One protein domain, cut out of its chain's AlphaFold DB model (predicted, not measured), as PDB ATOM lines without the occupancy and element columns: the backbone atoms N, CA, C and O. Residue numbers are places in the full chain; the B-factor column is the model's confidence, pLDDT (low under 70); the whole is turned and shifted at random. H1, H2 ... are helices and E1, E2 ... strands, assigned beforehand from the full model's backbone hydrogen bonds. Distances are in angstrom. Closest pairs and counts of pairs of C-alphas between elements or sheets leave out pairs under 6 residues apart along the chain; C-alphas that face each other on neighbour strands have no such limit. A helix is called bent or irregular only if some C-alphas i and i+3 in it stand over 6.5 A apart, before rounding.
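This is residues 2 to 98 and 112 to 158 of the 241 residues of an uncharacterized protein of Nereida ignava (UniProt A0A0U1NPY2). A strongly twisted, branched sheet of five strands, E3, E4, E5, E6 and E8, stands partly face to face with a smaller sheet of three, E2, E1 and E7, as a loose sandwich with crossed strands. The long helix H1 crosses E8 slantwise on one face of the larger sheet, and the short helix H2 is on the opposite face. The printed part has 144 residues, with two named helices and eight named strands in the order H1, E1 to E8, H2; both sheets are antiparallel, the smaller in the order E2, E1, E7. The class is mixed, helices and strands, and the whole is compact, with a radius of gyration of the C-alphas of 16.9 A and spans of 50 by 38 by 31 A.

In the larger sheet, E5, residues 83 to 94, is the longest strand at 32.4 A and bends by 57 degrees at residue 88. E6, residues 119 to 127, spans 23.6 A and bends by 56 degrees at residue 122. E3 is residues 63 to 66, E4 residues 72 to 76 and E8 residues 143 to 148. In the smaller sheet, E1, residues 29 to 36, and E2, residues 48 to 56, span 23.0 A each, and E7 is residues 134 to 138. H1, residues 2 to 25, spans 35.1 A from C-alpha 2 at (57.141, 76.150, -50.333). H2, residues 150 to 158, ends with C-alpha 158 at (65.012, 66.531, -46.217); it is irregular, with C-alphas 155 and 158 7.2 A apart.

E3 and E4 lie on one side of E5, beside residues 91 to 94 and 83 to 87, and E6 on the other side. N 65 and O 92 are 2.9 A apart, N 73 and O 86 2.9 A, N 91 and O 121 2.8 A. E8 pairs with E6, N 122 and O 147 at 2.7 A. In the smaller sheet, E1 pairs with E2, N 31 and O 54 at 2.9 A, and with E7, N 32 and O 135 at 2.9 A. The facing parts of the sandwich are 8.5 A centre to centre, the strands at 60 degrees. H1 has a height over the sheet of 7.9 A and runs slantwise to E8, at 44 degrees on the local plane; the closest C-alphas, of Asp 16 and Ile 146, are 5.2 A apart. H2 lies over none of the strands, at a height over the sheet of 5.8 A. With residues 4 to 8 alone, H1 only just touches H2, with 3 pairs of C-alphas within 8 A; the closest C-alphas, of Leu 8 and Arg 157, are 6.3 A apart. Every O i to N i+4 pair is within hydrogen-bond range in H1, and 4 of 5 in H2.

The C-alphas farthest apart, of Asp 3 and Asp 40, are 54.8 A apart. Residues 99 to 111 are not printed, and C-alphas 98 and 112 are 22.1 A apart across this cut, in the link from E5 to E6. The link from E1 to E2, a hairpin, is long, with 11 residues. Mean pLDDT of the printed part is 91.5; residues 2 to 4, 80 and 112 to 113 are under 70.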
ATOM      1  N   LYS A   2      57.920  76.426 -49.101       55.25
ATOM      2  CA  LYS A   2      57.141  76.150 -50.333       55.25
ATOM      3  C   LYS A   2      57.769  75.058 -51.217       55.25
ATOM      4  O   LYS A   2      57.077  74.107 -51.551       55.25
ATOM      5  N   ASP A   3      59.075  75.130 -51.471       64.62
ATOM      6  CA  ASP A   3      59.759  74.171 -52.361       64.62
ATOM      7  C   ASP A   3      59.827  72.745 -51.787       64.62
ATOM      8  O   ASP A   3      59.716  71.772 -52.527       64.62
ATOM      9  N   GLN A   4      59.920  72.616 -50.458       65.19
ATOM     10  CA  GLN A   4      59.936  71.320 -49.763       65.19
ATOM     11  C   GLN A   4      58.570  70.621 -49.772       65.19
ATOM     12  O   GLN A   4      58.496  69.399 -49.887       65.19
ATOM     13  N   ASN A   5      57.477  71.382 -49.672       72.38
ATOM     14  CA  ASN A   5      56.135  70.809 -49.774       72.38
ATOM     15  C   ASN A   5      55.849  70.331 -51.204       72.38
ATOM     16  O   ASN A   5      55.239  69.279 -51.392       72.38
ATOM     17  N   THR A   6      56.335  71.057 -52.215       81.88
ATOM     18  CA  THR A   6      56.248  70.622 -53.614       81.88
ATOM     19  C   THR A   6      57.091  69.372 -53.869       81.88
ATOM     20  O   THR A   6      56.584  68.425 -54.468       81.88
ATOM     21  N   SER A   7      58.333  69.310 -53.369       84.81
ATOM     22  CA  SER A   7      59.182  68.119 -53.523       84.81
ATOM     23  C   SER A   7      58.604  66.890 -52.826       84.81
ATOM     24  O   SER A   7      58.718  65.786 -53.343       84.81
ATOM     25  N   LEU A   8      57.958  67.068 -51.672       90.12
ATOM     26  CA  LEU A   8      57.314  65.977 -50.948       90.12
ATOM     27  C   LEU A   8      56.052  65.469 -51.659       90.12
ATOM     28  O   LEU A   8      55.816  64.263 -51.710       90.12
ATOM     29  N   SER A   9      55.238  66.366 -52.218       91.81
ATOM     30  CA  SER A   9      54.082  65.957 -53.023       91.81
ATOM     31  C   SER A   9      54.518  65.188 -54.271       91.81
ATOM     32  O   SER A   9      53.870  64.209 -54.630       91.81
ATOM     33  N   ALA A  10      55.609  65.612 -54.914       93.88
ATOM     34  CA  ALA A  10      56.188  64.903 -56.050       93.88
ATOM     35  C   ALA A  10      56.748  63.532 -55.633       93.88
ATOM     36  O   ALA A  10      56.478  62.542 -56.305       93.88
ATOM     37  N   LEU A  11      57.439  63.450 -54.489       95.44
ATOM     38  CA  LEU A  11      57.950  62.184 -53.961       95.44
ATOM     39  C   LEU A  11      56.812  61.199 -53.684       95.44
ATOM     40  O   LEU A  11      56.904  60.046 -54.081       95.44
ATOM     41  N   ASN A  12      55.727  61.655 -53.053       96.12
ATOM     42  CA  ASN A  12      54.553  60.814 -52.823       96.12
ATOM     43  C   ASN A  12      53.941  60.300 -54.133       96.12
ATOM     44  O   ASN A  12      53.529  59.151 -54.173       96.12
ATOM     45  N   ALA A  13      53.910  61.103 -55.200       95.19
ATOM     46  CA  ALA A  13      53.406  60.652 -56.499       95.19
ATOM     47  C   ALA A  13      54.305  59.576 -57.134       95.19
ATOM     48  O   ALA A  13      53.804  58.571 -57.628       95.19
ATOM     49  N   VAL A  14      55.631  59.757 -57.074       95.69
ATOM     50  CA  VAL A  14      56.598  58.752 -57.553       95.69
ATOM     51  C   VAL A  14      56.467  57.452 -56.757       95.69
ATOM     52  O   VAL A  14      56.442  56.371 -57.336       95.69
ATOM     53  N   LEU A  15      56.358  57.547 -55.431       97.12
ATOM     54  CA  LEU A  15      56.247  56.375 -54.567       97.12
ATOM     55  C   LEU A  15      54.890  55.673 -54.677       97.12
ATOM     56  O   LEU A  15      54.874  54.450 -54.635       97.12
ATOM     57  N   ASP A  16      53.781  56.399 -54.854       96.62
ATOM     58  CA  ASP A  16      52.464  55.800 -55.131       96.62
ATOM     59  C   ASP A  16      52.548  54.894 -56.365       96.62
ATOM     60  O   ASP A  16      52.152  53.732 -56.297       96.62
ATOM     61  N   GLN A  17      53.160  55.376 -57.453       96.25
ATOM     62  CA  GLN A  17      53.342  54.569 -58.659       96.25
ATOM     63  C   GLN A  17      54.270  53.371 -58.422       96.25
ATOM     64  O   GLN A  17      53.884  52.244 -58.712       96.25
ATOM     65  N   ILE A  18      55.449  53.578 -57.819       97.12
ATOM     66  CA  ILE A  18      56.397  52.484 -57.535       97.12
ATOM     67  C   ILE A  18      55.752  51.396 -56.669       97.12
ATOM     68  O   ILE A  18      55.954  50.212 -56.928       97.12
ATOM     69  N   VAL A  19      54.989  51.774 -55.636       97.38
ATOM     70  CA  VAL A  19      54.315  50.808 -54.759       97.38
ATOM     71  C   VAL A  19      53.250  50.040 -55.537       97.38
ATOM     72  O   VAL A  19      53.185  48.824 -55.401       97.38
ATOM     73  N   ARG A  20      52.448  50.699 -56.379       96.25
ATOM     74  CA  ARG A  20      51.439  50.022 -57.214       96.25
ATOM     75  C   ARG A  20      52.055  49.048 -58.203       96.25
ATOM     76  O   ARG A  20      51.612  47.906 -58.285       96.25
ATOM     77  N   ASP A  21      53.095  49.484 -58.902       96.50
ATOM     78  CA  ASP A  21      53.819  48.643 -59.849       96.50
ATOM     79  C   ASP A  21      54.417  47.437 -59.127       96.50
ATOM     80  O   ASP A  21      54.269  46.301 -59.574       96.50
ATOM     81  N   TRP A  22      55.025  47.665 -57.960       96.81
ATOM     82  CA  TRP A  22      55.563  46.603 -57.121       96.81
ATOM     83  C   TRP A  22      54.483  45.603 -56.687       96.81
ATOM     84  O   TRP A  22      54.680  44.404 -56.879       96.81
ATOM     85  N   ILE A  23      53.340  46.082 -56.177       95.81
ATOM     86  CA  ILE A  23      52.174  45.260 -55.805       95.81
ATOM     87  C   ILE A  23      51.727  44.389 -56.988       95.81
ATOM     88  O   ILE A  23      51.459  43.201 -56.793       95.81
ATOM     89  N   SER A  24      51.694  44.954 -58.204       94.88
ATOM     90  CA  SER A  24      51.321  44.208 -59.411       94.88
ATOM     91  C   SER A  24      52.343  43.125 -59.761       94.88
ATOM     92  O   SER A  24      51.993  41.962 -59.964       94.88
ATOM     93  N   ILE A  25      53.635  43.466 -59.738       95.44
ATOM     94  CA  ILE A  25      54.738  42.552 -60.067       95.44
ATOM     95  C   ILE A  25      54.757  41.341 -59.128       95.44
ATOM     96  O   ILE A  25      54.815  40.198 -59.598       95.44
ATOM     97  N   VAL A  26      54.686  41.575 -57.812       95.00
ATOM     98  CA  VAL A  26      54.760  40.502 -56.805       95.00
ATOM     99  C   VAL A  26      53.440  39.766 -56.601       95.00
ATOM    100  O   VAL A  26      53.409  38.827 -55.809       95.00
ATOM    101  N   ASN A  27      52.383  40.170 -57.314       93.50
ATOM    102  CA  ASN A  27      51.028  39.644 -57.179       93.50
ATOM    103  C   ASN A  27      50.587  39.587 -55.710       93.50
ATOM    104  O   ASN A  27      50.350  38.509 -55.170       93.50
ATOM    105  N   LEU A  28      50.595  40.746 -55.048       94.50
ATOM    106  CA  LEU A  28      50.257  40.828 -53.631       94.50
ATOM    107  C   LEU A  28      48.746  40.652 -53.431       94.50
ATOM    108  O   LEU A  28      47.954  41.537 -53.773       94.50
ATOM    109  N   ASP A  29      48.386  39.530 -52.824       93.69
ATOM    110  CA  ASP A  29      47.057  39.233 -52.314       93.69
ATOM    111  C   ASP A  29      47.009  39.498 -50.805       93.69
ATOM    112  O   ASP A  29      48.007  39.353 -50.098       93.69
ATOM    113  N   VAL A  30      45.850  39.914 -50.302       95.81
ATOM    114  CA  VAL A  30      45.627  40.138 -48.871       95.81
ATOM    115  C   VAL A  30      44.305  39.507 -48.461       95.81
ATOM    116  O   VAL A  30      43.270  39.783 -49.074       95.81
ATOM    117  N   GLU A  31      44.336  38.684 -47.415       96.62
ATOM    118  CA  GLU A  31      43.132  38.220 -46.734       96.62
ATOM    119  C   GLU A  31      42.778  39.178 -45.603       96.62
ATOM    120  O   GLU A  31      43.593  39.428 -44.722       96.62
ATOM    121  N   PHE A  32      41.551  39.691 -45.617       96.62
ATOM    122  CA  PHE A  32      40.983  40.456 -44.516       96.62
ATOM    123  C   PHE A  32      39.990  39.583 -43.761       96.62
ATOM    124  O   PHE A  32      38.937  39.253 -44.302       96.62
ATOM    125  N   CYS A  33      40.304  39.245 -42.516       96.50
ATOM    126  CA  CYS A  33      39.420  38.555 -41.581       96.50
ATOM    127  C   CYS A  33      38.713  39.585 -40.697       96.50
ATOM    128  O   CYS A  33      39.371  40.344 -39.991       96.50
ATOM    129  N   PHE A  34      37.384  39.631 -40.719       96.19
ATOM    130  CA  PHE A  34      36.598  40.627 -39.991       96.19
ATOM    131  C   PHE A  34      36.290  40.188 -38.561       96.19
ATOM    132  O   PHE A  34      35.899  39.046 -38.313       96.19
ATOM    133  N   ALA A  35      36.425  41.130 -37.631       94.69
ATOM    134  CA  ALA A  35      36.055  40.969 -36.233       94.69
ATOM    135  C   ALA A  35      34.678  41.588 -35.955       94.69
ATOM    136  O   ALA A  35      34.277  42.569 -36.592       94.69
ATOM    137  N   TYR A  36      33.973  41.004 -34.991       95.62
ATOM    138  CA  TYR A  36      32.627  41.385 -34.577       95.62
ATOM    139  C   TYR A  36      32.545  41.328 -33.050       95.62
ATOM    140  O   TYR A  36      33.179  40.470 -32.437       95.62
ATOM    141  N   ASP A  37      31.739  42.204 -32.453       93.25
ATOM    142  CA  ASP A  37      31.545  42.242 -30.993       93.25
ATOM    143  C   ASP A  37      30.391  41.332 -30.520       93.25
ATOM    144  O   ASP A  37      30.176  41.177 -29.319       93.25
ATOM    145  N   ASP A  38      29.639  40.745 -31.457       94.06
ATOM    146  CA  ASP A  38      28.521  39.838 -31.178       94.06
ATOM    147  C   ASP A  38      29.024  38.432 -30.792       94.06
ATOM    148  O   ASP A  38      29.964  37.922 -31.398       94.06
ATOM    149  N   ASP A  39      28.343  37.760 -29.854       89.94
ATOM    150  CA  ASP A  39      28.680  36.382 -29.436       89.94
ATOM    151  C   ASP A  39      28.454  35.334 -30.552       89.94
ATOM    152  O   ASP A  39      29.146  34.318 -30.606       89.94
ATOM    153  N   ASP A  40      27.474  35.572 -31.433       91.50
ATOM    154  CA  ASP A  40      27.153  34.750 -32.613       91.50
ATOM    155  C   ASP A  40      26.994  35.678 -33.832       91.50
ATOM    156  O   ASP A  40      25.876  36.085 -34.177       91.50
ATOM    157  N   PRO A  41      28.115  36.134 -34.419       93.19
ATOM    158  CA  PRO A  41      28.091  37.155 -35.453       93.19
ATOM    159  C   PRO A  41      27.453  36.631 -36.738       93.19
ATOM    160  O   PRO A  41      27.675  35.502 -37.154       93.19
ATOM    161  N   ASN A  42      26.697  37.484 -37.422       92.06
ATOM    162  CA  ASN A  42      26.171  37.216 -38.755       92.06
ATOM    163  C   ASN A  42      26.676  38.304 -39.715       92.06
ATOM    164  O   ASN A  42      26.177  39.426 -39.647       92.06
ATOM    165  N   PRO A  43      27.592  38.009 -40.657       90.62
ATOM    166  CA  PRO A  43      28.182  39.008 -41.560       90.62
ATOM    167  C   PRO A  43      27.164  39.878 -42.326       90.62
ATOM    168  O   PRO A  43      27.402  41.057 -42.609       90.62
ATOM    169  N   TYR A  44      25.966  39.347 -42.603       88.38
ATOM    170  CA  TYR A  44      24.900  40.091 -43.279       88.38
ATOM    171  C   TYR A  44      24.273  41.184 -42.404       88.38
ATOM    172  O   TYR A  44      23.809  42.200 -42.922       88.38
ATOM    173  N   THR A  45      24.290  41.049 -41.078       88.19
ATOM    174  CA  THR A  45      23.578  41.955 -40.157       88.19
ATOM    175  C   THR A  45      24.470  42.596 -39.103       88.19
ATOM    176  O   THR A  45      24.254  43.758 -38.772       88.19
ATOM    177  N   SER A  46      25.475  41.876 -38.619       92.56
ATOM    178  CA  SER A  46      26.431  42.334 -37.617       92.56
ATOM    179  C   SER A  46      27.282  43.488 -38.140       92.56
ATOM    180  O   SER A  46      27.548  43.613 -39.344       92.56
ATOM    181  N   ALA A  47      27.681  44.358 -37.217       92.94
ATOM    182  CA  ALA A  47      28.593  45.456 -37.491       92.94
ATOM    183  C   ALA A  47      30.037  44.963 -37.349       92.94
ATOM    184  O   ALA A  47      30.381  44.338 -36.351       92.94
ATOM    185  N   ILE A  48      30.871  45.255 -38.345       94.62
ATOM    186  CA  ILE A  48      32.299  44.934 -38.290       94.62
ATOM    187  C   ILE A  48      32.962  45.892 -37.295       94.62
ATOM    188  O   ILE A  48      32.882  47.108 -37.485       94.62
ATOM    189  N   SER A  49      33.601  45.356 -36.253       93.75
ATOM    190  CA  SER A  49      34.300  46.137 -35.221       93.75
ATOM    191  C   SER A  49      35.804  46.260 -35.470       93.75
ATOM    192  O   SER A  49      36.440  47.186 -34.968       93.75
ATOM    193  N   GLY A  50      36.369  45.387 -36.306       94.62
ATOM    194  CA  GLY A  50      37.779  45.422 -36.683       94.62
ATOM    195  C   GLY A  50      38.117  44.436 -37.794       94.62
ATOM    196  O   GLY A  50      37.230  43.810 -38.381       94.62
ATOM    197  N   TYR A  51      39.404  44.296 -38.091       96.00
ATOM    198  CA  TYR A  51      39.899  43.324 -39.057       96.00
ATOM    199  C   TYR A  51      41.321  42.874 -38.703       96.00
ATOM    200  O   TYR A  51      42.032  43.558 -37.974       96.00
ATOM    201  N   HIS A  52      41.716  41.730 -39.247       95.81
ATOM    202  CA  HIS A  52      43.091  41.253 -39.320       95.81
ATOM    203  C   HIS A  52      43.450  41.050 -40.793       95.81
ATOM    204  O   HIS A  52      42.598  40.594 -41.560       95.81
ATOM    205  N   ALA A  53      44.660  41.420 -41.195       96.06
ATOM    206  CA  ALA A  53      45.122  41.397 -42.570       96.06
ATOM    207  C   ALA A  53      46.368  40.514 -42.719       96.06
ATOM    208  O   ALA A  53      47.427  40.796 -42.163       96.06
ATOM    209  N   GLU A  54      46.264  39.477 -43.545       95.62
ATOM    210  CA  GLU A  54      47.390  38.610 -43.891       95.62
ATOM    211  C   GLU A  54      47.780  38.813 -45.356       95.62
ATOM    212  O   GLU A  54      46.956  38.680 -46.258       95.62
ATOM    213  N   ALA A  55      49.043  39.167 -45.592       94.81
ATOM    214  CA  ALA A  55      49.582  39.456 -46.916       94.81
ATOM    215  C   ALA A  55      50.314  38.243 -47.511       94.81
ATOM    216  O   ALA A  55      51.172  37.638 -46.865       94.81
ATOM    217  N   PHE A  56      50.036  37.951 -48.781       92.94
ATOM    218  CA  PHE A  56      50.622  36.859 -49.550       92.94
ATOM    219  C   PHE A  56      51.196  37.405 -50.859       92.94
ATOM    220  O   PHE A  56      50.492  38.035 -51.641       92.94
ATOM    221  N   ASN A  57      52.478  37.169 -51.124       90.31
ATOM    222  CA  ASN A  57      53.120  37.607 -52.362       90.31
ATOM    223  C   ASN A  57      54.145  36.595 -52.863       90.31
ATOM    224  O   ASN A  57      54.630  35.745 -52.111       90.31
ATOM    225  N   PHE A  58      54.531  36.728 -54.132       85.50
ATOM    226  CA  PHE A  58      55.681  36.003 -54.662       85.50
ATOM    227  C   PHE A  58      56.940  36.370 -53.875       85.50
ATOM    228  O   PHE A  58      57.258  37.549 -53.697       85.50
ATOM    229  N   ALA A  59      57.652  35.342 -53.420       79.75
ATOM    230  CA  ALA A  59      58.851  35.489 -52.613       79.75
ATOM    231  C   ALA A  59      60.001  36.183 -53.371       79.75
ATOM    232  O   ALA A  59      59.994  36.346 -54.592       79.75
ATOM    233  N   ASP A  60      61.028  36.564 -52.613       83.19
ATOM    234  CA  ASP A  60      62.318  37.073 -53.092       83.19
ATOM    235  C   ASP A  60      62.320  38.416 -53.845       83.19
ATOM    236  O   ASP A  60      63.340  38.789 -54.439       83.19
ATOM    237  N   PHE A  61      61.230  39.183 -53.800       92.94
ATOM    238  CA  PHE A  61      61.189  40.543 -54.348       92.94
ATOM    239  C   PHE A  61      60.600  41.563 -53.381       92.94
ATOM    240  O   PHE A  61      59.856  42.456 -53.775       92.94
ATOM    241  N   GLY A  62      60.980  41.446 -52.113       93.12
ATOM    242  CA  GLY A  62      60.456  42.275 -51.037       93.12
ATOM    243  C   GLY A  62      59.249  41.647 -50.344       93.12
ATOM    244  O   GLY A  62      58.859  40.515 -50.637       93.12
ATOM    245  N   SER A  63      58.681  42.387 -49.402       94.44
ATOM    246  CA  SER A  63      57.508  41.975 -48.634       94.44
ATOM    247  C   SER A  63      56.642  43.173 -48.259       94.44
ATOM    248  O   SER A  63      57.106  44.315 -48.232       94.44
ATOM    249  N   CYS A  64      55.376  42.894 -47.962       95.62
ATOM    250  CA  CYS A  64      54.424  43.866 -47.449       95.62
ATOM    251  C   CYS A  64      53.809  43.334 -46.160       95.62
ATOM    252  O   CYS A  64      53.477  42.155 -46.071       95.62
ATOM    253  N   ILE A  65      53.644  44.214 -45.182       95.62
ATOM    254  CA  ILE A  65      52.765  43.993 -44.038       95.62
ATOM    255  C   ILE A  65      51.648  45.023 -44.145       95.62
ATOM    256  O   ILE A  65      51.924  46.209 -44.323       95.62
ATOM    257  N   VAL A  66      50.404  44.570 -44.045       95.81
ATOM    258  CA  VAL A  66      49.241  45.447 -43.904       95.81
ATOM    259  C   VAL A  66      48.936  45.534 -42.418       95.81
ATOM    260  O   VAL A  66      48.869  44.507 -41.754       95.81
ATOM    261  N   ASP A  67      48.807  46.744 -41.884       93.88
ATOM    262  CA  ASP A  67      48.498  46.903 -40.470       93.88
ATOM    263  C   ASP A  67      47.014  46.600 -40.200       93.88
ATOM    264  O   ASP A  67      46.111  47.002 -40.947       93.88
ATOM    265  N   ASP A  68      46.777  45.938 -39.069       91.00
ATOM    266  CA  ASP A  68      45.450  45.565 -38.552       91.00
ATOM    267  C   ASP A  68      44.741  46.726 -37.838       91.00
ATOM    268  O   ASP A  68      43.680  46.572 -37.236       91.00
ATOM    269  N   GLU A  69      45.353  47.909 -37.874       85.94
ATOM    270  CA  GLU A  69      44.857  49.113 -37.230       85.94
ATOM    271  C   GLU A  69      44.344  50.106 -38.270       85.94
ATOM    272  O   GLU A  69      45.022  50.442 -39.242       85.94
ATOM    273  N   GLY A  70      43.145  50.636 -38.034       88.31
ATOM    274  CA  GLY A  70      42.568  51.656 -38.895       88.31
ATOM    275  C   GLY A  70      41.044  51.644 -38.897       88.31
ATOM    276  O   GLY A  70      40.423  50.617 -38.620       88.31
ATOM    277  N   PRO A  71      40.391  52.778 -39.202       93.81
ATOM    278  CA  PRO A  71      38.943  52.803 -39.324       93.81
ATOM    279  C   PRO A  71      38.484  52.022 -40.563       93.81
ATOM    280  O   PRO A  71      38.935  52.281 -41.685       93.81
ATOM    281  N   ILE A  72      37.505  51.139 -40.358       95.31
ATOM    282  CA  ILE A  72      36.708  50.518 -41.415       95.31
ATOM    283  C   ILE A  72      35.369  51.251 -41.547       95.31
ATOM    284  O   ILE A  72      34.630  51.429 -40.583       95.31
ATOM    285  N   THR A  73      35.054  51.717 -42.755       95.75
ATOM    286  CA  THR A  73      33.771  52.367 -43.060       95.75
ATOM    287  C   THR A  73      32.941  51.461 -43.953       95.75
ATOM    288  O   THR A  73      33.266  51.296 -45.127       95.75
ATOM    289  N   VAL A  74      31.863  50.892 -43.409       94.81
ATOM    290  CA  VAL A  74      30.954  49.993 -44.135       94.81
ATOM    291  C   VAL A  74      29.816  50.790 -44.770       94.81
ATOM    292  O   VAL A  74      29.196  51.636 -44.129       94.81
ATOM    293  N   THR A  75      29.527  50.507 -46.037       93.94
ATOM    294  CA  THR A  75      28.400  51.070 -46.786       93.94
ATOM    295  C   THR A  75      27.492  49.938 -47.245       93.94
ATOM    296  O   THR A  75      27.921  49.048 -47.975       93.94
ATOM    297  N   SER A  76      26.228  49.974 -46.827       90.06
ATOM    298  CA  SER A  76      25.196  49.064 -47.328       90.06
ATOM    299  C   SER A  76      24.595  49.602 -48.623       90.06
ATOM    300  O   SER A  76      24.342  50.803 -48.728       90.06
ATOM    301  N   TRP A  77      24.307  48.713 -49.574       85.56
ATOM    302  CA  TRP A  77      23.699  49.047 -50.865       85.56
ATOM    303  C   TRP A  77      22.303  48.414 -50.993       85.56
ATOM    304  O   TRP A  77      22.153  47.362 -51.617       85.56
ATOM    305  N   PRO A  78      21.237  49.047 -50.456       72.94
ATOM    306  CA  PRO A  78      19.907  48.433 -50.352       72.94
ATOM    307  C   PRO A  78      19.293  48.033 -51.698       72.94
ATOM    308  O   PRO A  78      18.522  47.084 -51.770       72.94
ATOM    309  N   ASN A  79      19.633  48.760 -52.766       74.38
ATOM    310  CA  ASN A  79      19.054  48.563 -54.097       74.38
ATOM    311  C   ASN A  79      19.824  47.551 -54.958       74.38
ATOM    312  O   ASN A  79      19.300  47.110 -55.975       74.38
ATOM    313  N   LEU A  80      21.065  47.224 -54.587       68.81
ATOM    314  CA  LEU A  80      21.928  46.298 -55.329       68.81
ATOM    315  C   LEU A  80      22.120  44.969 -54.585       68.81
ATOM    316  O   LEU A  80      22.538  43.993 -55.200       68.81
ATOM    317  N   GLY A  81      21.774  44.928 -53.291       73.50
ATOM    318  CA  GLY A  81      22.232  43.884 -52.379       73.50
ATOM    319  C   GLY A  81      23.723  44.066 -52.089       73.50
ATOM    320  O   GLY A  81      24.481  44.482 -52.965       73.50
ATOM    321  N   GLY A  82      24.153  43.802 -50.860       86.31
ATOM    322  CA  GLY A  82      25.571  43.834 -50.520       86.31
ATOM    323  C   GLY A  82      26.002  44.942 -49.567       86.31
ATOM    324  O   GLY A  82      25.378  46.006 -49.429       86.31
ATOM    325  N   LYS A  83      27.157  44.691 -48.951       92.00
ATOM    326  CA  LYS A  83      27.943  45.657 -48.188       92.00
ATOM    327  C   LYS A  83      29.324  45.775 -48.819       92.00
ATOM    328  O   LYS A  83      29.983  44.769 -49.065       92.00
ATOM    329  N   THR A  84      29.778  47.005 -49.009       94.31
ATOM    330  CA  THR A  84      31.175  47.316 -49.335       94.31
ATOM    331  C   THR A  84      31.821  47.981 -48.131       94.31
ATOM    332  O   THR A  84      31.125  48.604 -47.324       94.31
ATOM    333  N   ALA A  85      33.142  47.953 -48.032       95.31
ATOM    334  CA  ALA A  85      33.852  48.723 -47.023       95.31
ATOM    335  C   ALA A  85      35.059  49.457 -47.597       95.31
ATOM    336  O   ALA A  85      35.562  49.134 -48.667       95.31
ATOM    337  N   ILE A  86      35.512  50.472 -46.871       96.88
ATOM    338  CA  ILE A  86      36.786  51.140 -47.120       96.88
ATOM    339  C   ILE A  86      37.567  51.103 -45.814       96.88
ATOM    340  O   ILE A  86      37.098  51.635 -44.806       96.88
ATOM    341  N   ILE A  87      38.755  50.508 -45.846       96.25
ATOM    342  CA  ILE A  87      39.714  50.552 -44.743       96.25
ATOM    343  C   ILE A  87      40.666  51.720 -44.992       96.25
ATOM    344  O   ILE A  87      41.142  51.898 -46.112       96.25
ATOM    345  N   SER A  88      40.945  52.529 -43.969       96.81
ATOM    346  CA  SER A  88      42.094  53.447 -43.979       96.81
ATOM    347  C   SER A  88      43.156  52.890 -43.039       96.81
ATOM    348  O   SER A  88      42.950  52.917 -41.834       96.81
ATOM    349  N   THR A  89      44.251  52.375 -43.590       96.19
ATOM    350  CA  THR A  89      45.299  51.657 -42.844       96.19
ATOM    351  C   THR A  89      46.689  52.105 -43.299       96.19
ATOM    352  O   THR A  89      46.817  52.934 -44.207       96.19
ATOM    353  N   SER A  90      47.722  51.559 -42.666       96.44
ATOM    354  CA  SER A  90      49.102  51.625 -43.116       96.44
ATOM    355  C   SER A  90      49.556  50.307 -43.748       96.44
ATOM    356  O   SER A  90      49.154  49.219 -43.343       96.44
ATOM    357  N   ILE A  91      50.420  50.415 -44.752       96.88
ATOM    358  CA  ILE A  91      51.198  49.304 -45.298       96.88
ATOM    359  C   ILE A  91      52.681  49.578 -45.078       96.88
ATOM    360  O   ILE A  91      53.160  50.698 -45.267       96.88
ATOM    361  N   ARG A  92      53.424  48.547 -44.691       96.75
ATOM    362  CA  ARG A  92      54.874  48.587 -44.504       96.75
ATOM    363  C   ARG A  92      55.517  47.743 -45.585       96.75
ATOM    364  O   ARG A  92      55.348  46.526 -45.608       96.75
ATOM    365  N   VAL A  93      56.249  48.397 -46.477       96.75
ATOM    366  CA  VAL A  93      56.885  47.747 -47.622       96.75
ATOM    367  C   VAL A  93      58.382  47.643 -47.374       96.75
ATOM    368  O   VAL A  93      59.072  48.648 -47.187       96.75
ATOM    369  N   ASN A  94      58.892  46.417 -47.402       95.50
ATOM    370  CA  ASN A  94      60.315  46.147 -47.516       95.50
ATOM    371  C   ASN A  94      60.620  45.872 -48.989       95.50
ATOM    372  O   ASN A  94      60.349  44.784 -49.496       95.50
ATOM    373  N   PHE A  95      61.124  46.880 -49.697       95.06
ATOM    374  CA  PHE A  95      61.453  46.757 -51.115       95.06
ATOM    375  C   PHE A  95      62.628  45.787 -51.346       95.06
ATOM    376  O   PHE A  95      63.368  45.456 -50.418       95.06
ATOM    377  N   PRO A  96      62.872  45.352 -52.594       92.94
ATOM    378  CA  PRO A  96      64.106  44.654 -52.940       92.94
ATOM    379  C   PRO A  96      65.352  45.425 -52.474       92.94
ATOM    380  O   PRO A  96      65.413  46.651 -52.593       92.94
ATOM    381  N   GLU A  97      66.376  44.707 -52.001       92.06
ATOM    382  CA  GLU A  97      67.552  45.300 -51.338       92.06
ATOM    383  C   GLU A  97      68.219  46.466 -52.101       92.06
ATOM    384  O   GLU A  97      68.587  47.445 -51.450       92.06
ATOM    385  N   PRO A  98      68.368  46.451 -53.446       92.06
ATOM    386  CA  PRO A  98      68.891  47.610 -54.175       92.06
ATOM    387  C   PRO A  98      68.090  48.902 -53.933       92.06
ATOM    388  O   PRO A  98      68.679  49.954 -53.700       92.06
ATOM    389  N   PHE A 112      66.534  59.676 -35.710       66.75
ATOM    390  CA  PHE A 112      66.147  58.419 -35.052       66.75
ATOM    391  C   PHE A 112      67.315  57.425 -34.962       66.75
ATOM    392  O   PHE A 112      68.089  57.286 -35.904       66.75
ATOM    393  N   GLU A 113      67.405  56.702 -33.842       68.31
ATOM    394  CA  GLU A 113      68.428  55.668 -33.590       68.31
ATOM    395  C   GLU A 113      68.045  54.284 -34.152       68.31
ATOM    396  O   GLU A 113      68.882  53.383 -34.222       68.31
ATOM    397  N   HIS A 114      66.786  54.097 -34.560       72.38
ATOM    398  CA  HIS A 114      66.292  52.815 -35.060       72.38
ATOM    399  C   HIS A 114      66.690  52.564 -36.523       72.38
ATOM    400  O   HIS A 114      66.681  53.494 -37.336       72.38
ATOM    401  N   PRO A 115      67.010  51.307 -36.890       79.50
ATOM    402  CA  PRO A 115      67.326  50.957 -38.266       79.50
ATOM    403  C   PRO A 115      66.116  51.192 -39.181       79.50
ATOM    404  O   PRO A 115      64.980  50.846 -38.860       79.50
ATOM    405  N   PHE A 116      66.368  51.786 -40.348       86.19
ATOM    406  CA  PHE A 116      65.351  51.978 -41.379       86.19
ATOM    407  C   PHE A 116      65.181  50.680 -42.185       86.19
ATOM    408  O   PHE A 116      65.936  50.411 -43.126       86.19
ATOM    409  N   GLU A 117      64.229  49.846 -41.760       90.19
ATOM    410  CA  GLU A 117      64.016  48.483 -42.277       90.19
ATOM    411  C   GLU A 117      62.900  48.375 -43.324       90.19
ATOM    412  O   GLU A 117      62.893  47.435 -44.112       90.19
ATOM    413  N   TYR A 118      61.982  49.339 -43.365       93.81
ATOM    414  CA  TYR A 118      60.859  49.386 -44.301       93.81
ATOM    415  C   TYR A 118      60.472  50.837 -44.592       93.81
ATOM    416  O   TYR A 118      60.845  51.754 -43.857       93.81
ATOM    417  N   VAL A 119      59.688  51.036 -45.649       96.56
ATOM    418  CA  VAL A 119      58.997  52.298 -45.926       96.56
ATOM    419  C   VAL A 119      57.519  52.105 -45.601       96.56
ATOM    420  O   VAL A 119      56.887  51.187 -46.125       96.56
ATOM    421  N   ALA A 120      56.977  52.936 -44.715       96.62
ATOM    422  CA  ALA A 120      55.572  52.890 -44.334       96.62
ATOM    423  C   ALA A 120      54.745  53.912 -45.120       96.62
ATOM    424  O   ALA A 120      55.169  55.045 -45.372       96.62
ATOM    425  N   PHE A 121      53.540  53.492 -45.490       97.94
ATOM    426  CA  PHE A 121      52.598  54.288 -46.252       97.94
ATOM    427  C   PHE A 121      51.211  54.204 -45.638       97.94
ATOM    428  O   PHE A 121      50.696  53.113 -45.441       97.94
ATOM    429  N   ASN A 122      50.561  55.345 -45.441       97.88
ATOM    430  CA  ASN A 122      49.117  55.389 -45.267       97.88
ATOM    431  C   ASN A 122      48.434  55.145 -46.615       97.88
ATOM    432  O   ASN A 122      48.826  55.725 -47.633       97.88
ATOM    433  N   CYS A 123      47.369  54.353 -46.622       97.50
ATOM    434  CA  CYS A 123      46.561  54.105 -47.806       97.50
ATOM    435  C   CYS A 123      45.090  53.860 -47.456       97.50
ATOM    436  O   CYS A 123      44.688  53.773 -46.294       97.50
ATOM    437  N   LYS A 124      44.265  53.749 -48.496       97.56
ATOM    438  CA  LYS A 124      42.900  53.234 -48.402       97.56
ATOM    439  C   LYS A 124      42.770  51.963 -49.220       97.56
ATOM    440  O   LYS A 124      43.338  51.895 -50.305       97.56
ATOM    441  N   ILE A 125      42.006  51.004 -48.718       97.06
ATOM    442  CA  ILE A 125      41.754  49.724 -49.378       97.06
ATOM    443  C   ILE A 125      40.245  49.576 -49.537       97.06
ATOM    444  O   ILE A 125      39.508  49.632 -48.550       97.06
ATOM    445  N   ASP A 126      39.794  49.447 -50.780       96.25
ATOM    446  CA  ASP A 126      38.383  49.268 -51.107       96.25
ATOM    447  C   ASP A 126      38.026  47.773 -51.081       96.25
ATOM    448  O   ASP A 126      38.600  46.981 -51.822       96.25
ATOM    449  N   LEU A 127      37.068  47.396 -50.236       95.06
ATOM    450  CA  LEU A 127      36.575  46.029 -50.066       95.06
ATOM    451  C   LEU A 127      35.193  45.892 -50.735       95.06
ATOM    452  O   LEU A 127      34.226  46.501 -50.259       95.06
ATOM    453  N   PRO A 128      35.060  45.125 -51.831       91.81
ATOM    454  CA  PRO A 128      33.837  45.078 -52.629       91.81
ATOM    455  C   PRO A 128      32.739  44.173 -52.049       91.81
ATOM    456  O   PRO A 128      31.581  44.338 -52.416       91.81
ATOM    457  N   ASP A 129      33.078  43.234 -51.164       91.50
ATOM    458  CA  ASP A 129      32.128  42.328 -50.505       91.50
ATOM    459  C   ASP A 129      32.583  42.080 -49.061       91.50
ATOM    460  O   ASP A 129      33.617  41.456 -48.827       91.50
ATOM    461  N   VAL A 130      31.824  42.595 -48.091       93.50
ATOM    462  CA  VAL A 130      32.065  42.365 -46.654       93.50
ATOM    463  C   VAL A 130      30.901  41.645 -45.970       93.50
ATOM    464  O   VAL A 130      30.734  41.731 -44.758       93.50
ATOM    465  N   GLU A 131      30.084  40.915 -46.731       92.12
ATOM    466  CA  GLU A 131      29.017  40.053 -46.192       92.12
ATOM    467  C   GLU A 131      29.524  38.633 -45.879       92.12
ATOM    468  O   GLU A 131      28.779  37.651 -45.878       92.12
ATOM    469  N   ARG A 132      30.823  38.519 -45.598       92.25
ATOM    470  CA  ARG A 132      31.538  37.283 -45.267       92.25
ATOM    471  C   ARG A 132      32.383  37.505 -44.019       92.25
ATOM    472  O   ARG A 132      32.585  38.637 -43.601       92.25
ATOM    473  N   TYR A 133      32.890  36.429 -43.426       94.31
ATOM    474  CA  TYR A 133      33.843  36.536 -42.314       94.31
ATOM    475  C   TYR A 133      35.241  36.935 -42.771       94.31
ATOM    476  O   TYR A 133      35.938  37.616 -42.030       94.31
ATOM    477  N   SER A 134      35.633  36.543 -43.982       95.62
ATOM    478  CA  SER A 134      36.866  37.005 -44.600       95.62
ATOM    479  C   SER A 134      36.698  37.249 -46.096       95.62
ATOM    480  O   SER A 134      35.764  36.743 -46.732       95.62
ATOM    481  N   ILE A 135      37.604  38.050 -46.651       94.88
ATOM    482  CA  ILE A 135      37.743  38.269 -48.087       94.88
ATOM    483  C   ILE A 135      39.221  38.233 -48.476       94.88
ATOM    484  O   ILE A 135      40.033  38.969 -47.925       94.88
ATOM    485  N   MET A 136      39.549  37.399 -49.461       94.62
ATOM    486  CA  MET A 136      40.839  37.425 -50.149       94.62
ATOM    487  C   MET A 136      40.751  38.385 -51.331       94.62
ATOM    488  O   MET A 136      39.817  38.288 -52.133       94.62
ATOM    489  N   MET A 137      41.715  39.293 -51.461       92.81
ATOM    490  CA  MET A 137      41.735  40.254 -52.557       92.81
ATOM    491  C   MET A 137      43.115  40.477 -53.145       92.81
ATOM    492  O   MET A 137      44.088  40.658 -52.419       92.81
ATOM    493  N   TYR A 138      43.132  40.651 -54.461       91.06
ATOM    494  CA  TYR A 138      44.277  41.195 -55.166       91.06
ATOM    495  C   TYR A 138      44.414  42.699 -54.910       91.06
ATOM    496  O   TYR A 138      43.554  43.497 -55.303       91.06
ATOM    497  N   LEU A 139      45.500  43.102 -54.243       92.50
ATOM    498  CA  LEU A 139      45.611  44.452 -53.691       92.50
ATOM    499  C   LEU A 139      45.814  45.532 -54.764       92.50
ATOM    500  O   LEU A 139      45.381  46.668 -54.561       92.50
ATOM    501  N   SER A 140      46.412  45.193 -55.914       88.62
ATOM    502  CA  SER A 140      46.761  46.152 -56.985       88.62
ATOM    503  C   SER A 140      45.569  47.005 -57.431       88.62
ATOM    504  O   SER A 140      45.678  48.225 -57.563       88.62
ATOM    505  N   GLY A 141      44.399  46.374 -57.584       86.44
ATOM    506  CA  GLY A 141      43.165  47.046 -57.999       86.44
ATOM    507  C   GLY A 141      42.381  47.718 -56.866       86.44
ATOM    508  O   GLY A 141      41.461  48.482 -57.149       86.44
ATOM    509  N   ALA A 142      42.719  47.443 -55.605       92.94
ATOM    510  CA  ALA A 142      41.936  47.858 -54.439       92.94
ATOM    511  C   ALA A 142      42.591  48.972 -53.610       92.94
ATOM    512  O   ALA A 142      41.898  49.720 -52.914       92.94
ATOM    513  N   VAL A 143      43.922  49.092 -53.657       95.81
ATOM    514  CA  VAL A 143      44.653  50.103 -52.891       95.81
ATOM    515  C   VAL A 143      44.611  51.469 -53.577       95.81
ATOM    516  O   VAL A 143      44.788  51.610 -54.791       95.81
ATOM    517  N   ARG A 144      44.402  52.526 -52.790       95.12
ATOM    518  CA  ARG A 144      44.436  53.912 -53.260       95.12
ATOM    519  C   ARG A 144      44.982  54.894 -52.244       95.12
ATOM    520  O   ARG A 144      45.018  54.627 -51.049       95.12
ATOM    521  N   ASN A 145      45.339  56.080 -52.737       95.31
ATOM    522  CA  ASN A 145      45.878  57.182 -51.940       95.31
ATOM    523  C   ASN A 145      47.116  56.785 -51.120       95.31
ATOM    524  O   ASN A 145      47.199  57.163 -49.952       95.31
ATOM    525  N   ILE A 146      48.047  56.035 -51.715       97.31
ATOM    526  CA  ILE A 146      49.288  55.635 -51.051       97.31
ATOM    527  C   ILE A 146      50.128  56.889 -50.816       97.31
ATOM    528  O   ILE A 146      50.412  57.651 -51.741       97.31
ATOM    529  N   ARG A 147      50.474  57.148 -49.559       97.38
ATOM    530  CA  ARG A 147      51.294  58.291 -49.149       97.38
ATOM    531  C   ARG A 147      52.195  57.871 -48.018       97.38
ATOM    532  O   ARG A 147      51.757  57.102 -47.174       97.38
ATOM    533  N   LEU A 148      53.410  58.404 -47.973       97.44
ATOM    534  CA  LEU A 148      54.309  58.193 -46.845       97.44
ATOM    535  C   LEU A 148      53.578  58.476 -45.529       97.44
ATOM    536  O   LEU A 148      52.824  59.448 -45.408       97.44
ATOM    537  N   ASP A 149      53.777  57.596 -44.557       94.94
ATOM    538  CA  ASP A 149      53.293  57.833 -43.209       94.94
ATOM    539  C   ASP A 149      54.104  58.949 -42.526       94.94
ATOM    540  O   ASP A 149      55.103  59.447 -43.053       94.94
ATOM    541  N   ALA A 150      53.677  59.367 -41.333       92.31
ATOM    542  CA  ALA A 150      54.327  60.473 -40.637       92.31
ATOM    543  C   ALA A 150      55.808  60.182 -40.334       92.31
ATOM    544  O   ALA A 150      56.636  61.097 -40.408       92.31
ATOM    545  N   TYR A 151      56.152  58.929 -40.022       91.50
ATOM    546  CA  TYR A 151      57.526  58.531 -39.742       91.50
ATOM    547  C   TYR A 151      58.394  58.556 -41.007       91.50
ATOM    548  O   TYR A 151      59.387  59.289 -41.060       91.50
ATOM    549  N   SER A 152      57.995  57.822 -42.047       93.44
ATOM    550  CA  SER A 152      58.751  57.693 -43.298       93.44
ATOM    551  C   SER A 152      58.876  59.036 -44.006       93.44
ATOM    552  O   SER A 152      59.938  59.384 -44.524       93.44
ATOM    553  N   GLU A 153      57.825  59.857 -43.968       93.75
ATOM    554  CA  GLU A 153      57.888  61.225 -44.460       93.75
ATOM    555  C   GLU A 153      58.938  62.039 -43.701       93.75
ATOM    556  O   GLU A 153      59.775  62.690 -44.325       93.75
ATOM    557  N   THR A 154      58.926  62.001 -42.368       91.31
ATOM    558  CA  THR A 154      59.843  62.796 -41.541       91.31
ATOM    559  C   THR A 154      61.305  62.495 -41.864       91.31
ATOM    560  O   THR A 154      62.105  63.424 -42.008       91.31
ATOM    561  N   VAL A 155      61.654  61.220 -42.038       92.25
ATOM    562  CA  VAL A 155      63.047  60.814 -42.279       92.25
ATOM    563  C   VAL A 155      63.514  61.026 -43.720       92.25
ATOM    564  O   VAL A 155      64.713  61.206 -43.936       92.25
ATOM    565  N   LEU A 156      62.598  61.066 -44.695       92.62
ATOM    566  CA  LEU A 156      62.924  61.231 -46.120       92.62
ATOM    567  C   LEU A 156      62.754  62.672 -46.629       92.62
ATOM    568  O   LEU A 156      63.396  63.057 -47.608       92.62
ATOM    569  N   ARG A 157      61.930  63.506 -45.973       91.94
ATOM    570  CA  ARG A 157      61.536  64.846 -46.461       91.94
ATOM    571  C   ARG A 157      62.730  65.734 -46.813       91.94
ATOM    572  O   ARG A 157      62.682  66.441 -47.818       91.94
ATOM    573  N   LYS A 158      63.803  65.704 -46.012       90.88
ATOM    574  CA  LYS A 158      65.012  66.531 -46.217       90.88
ATOM    575  C   LYS A 158      65.708  66.227 -47.550       90.88
ATOM    576  O   LYS A 158      66.266  67.137 -48.152       90.88
TER     577      LYS A 158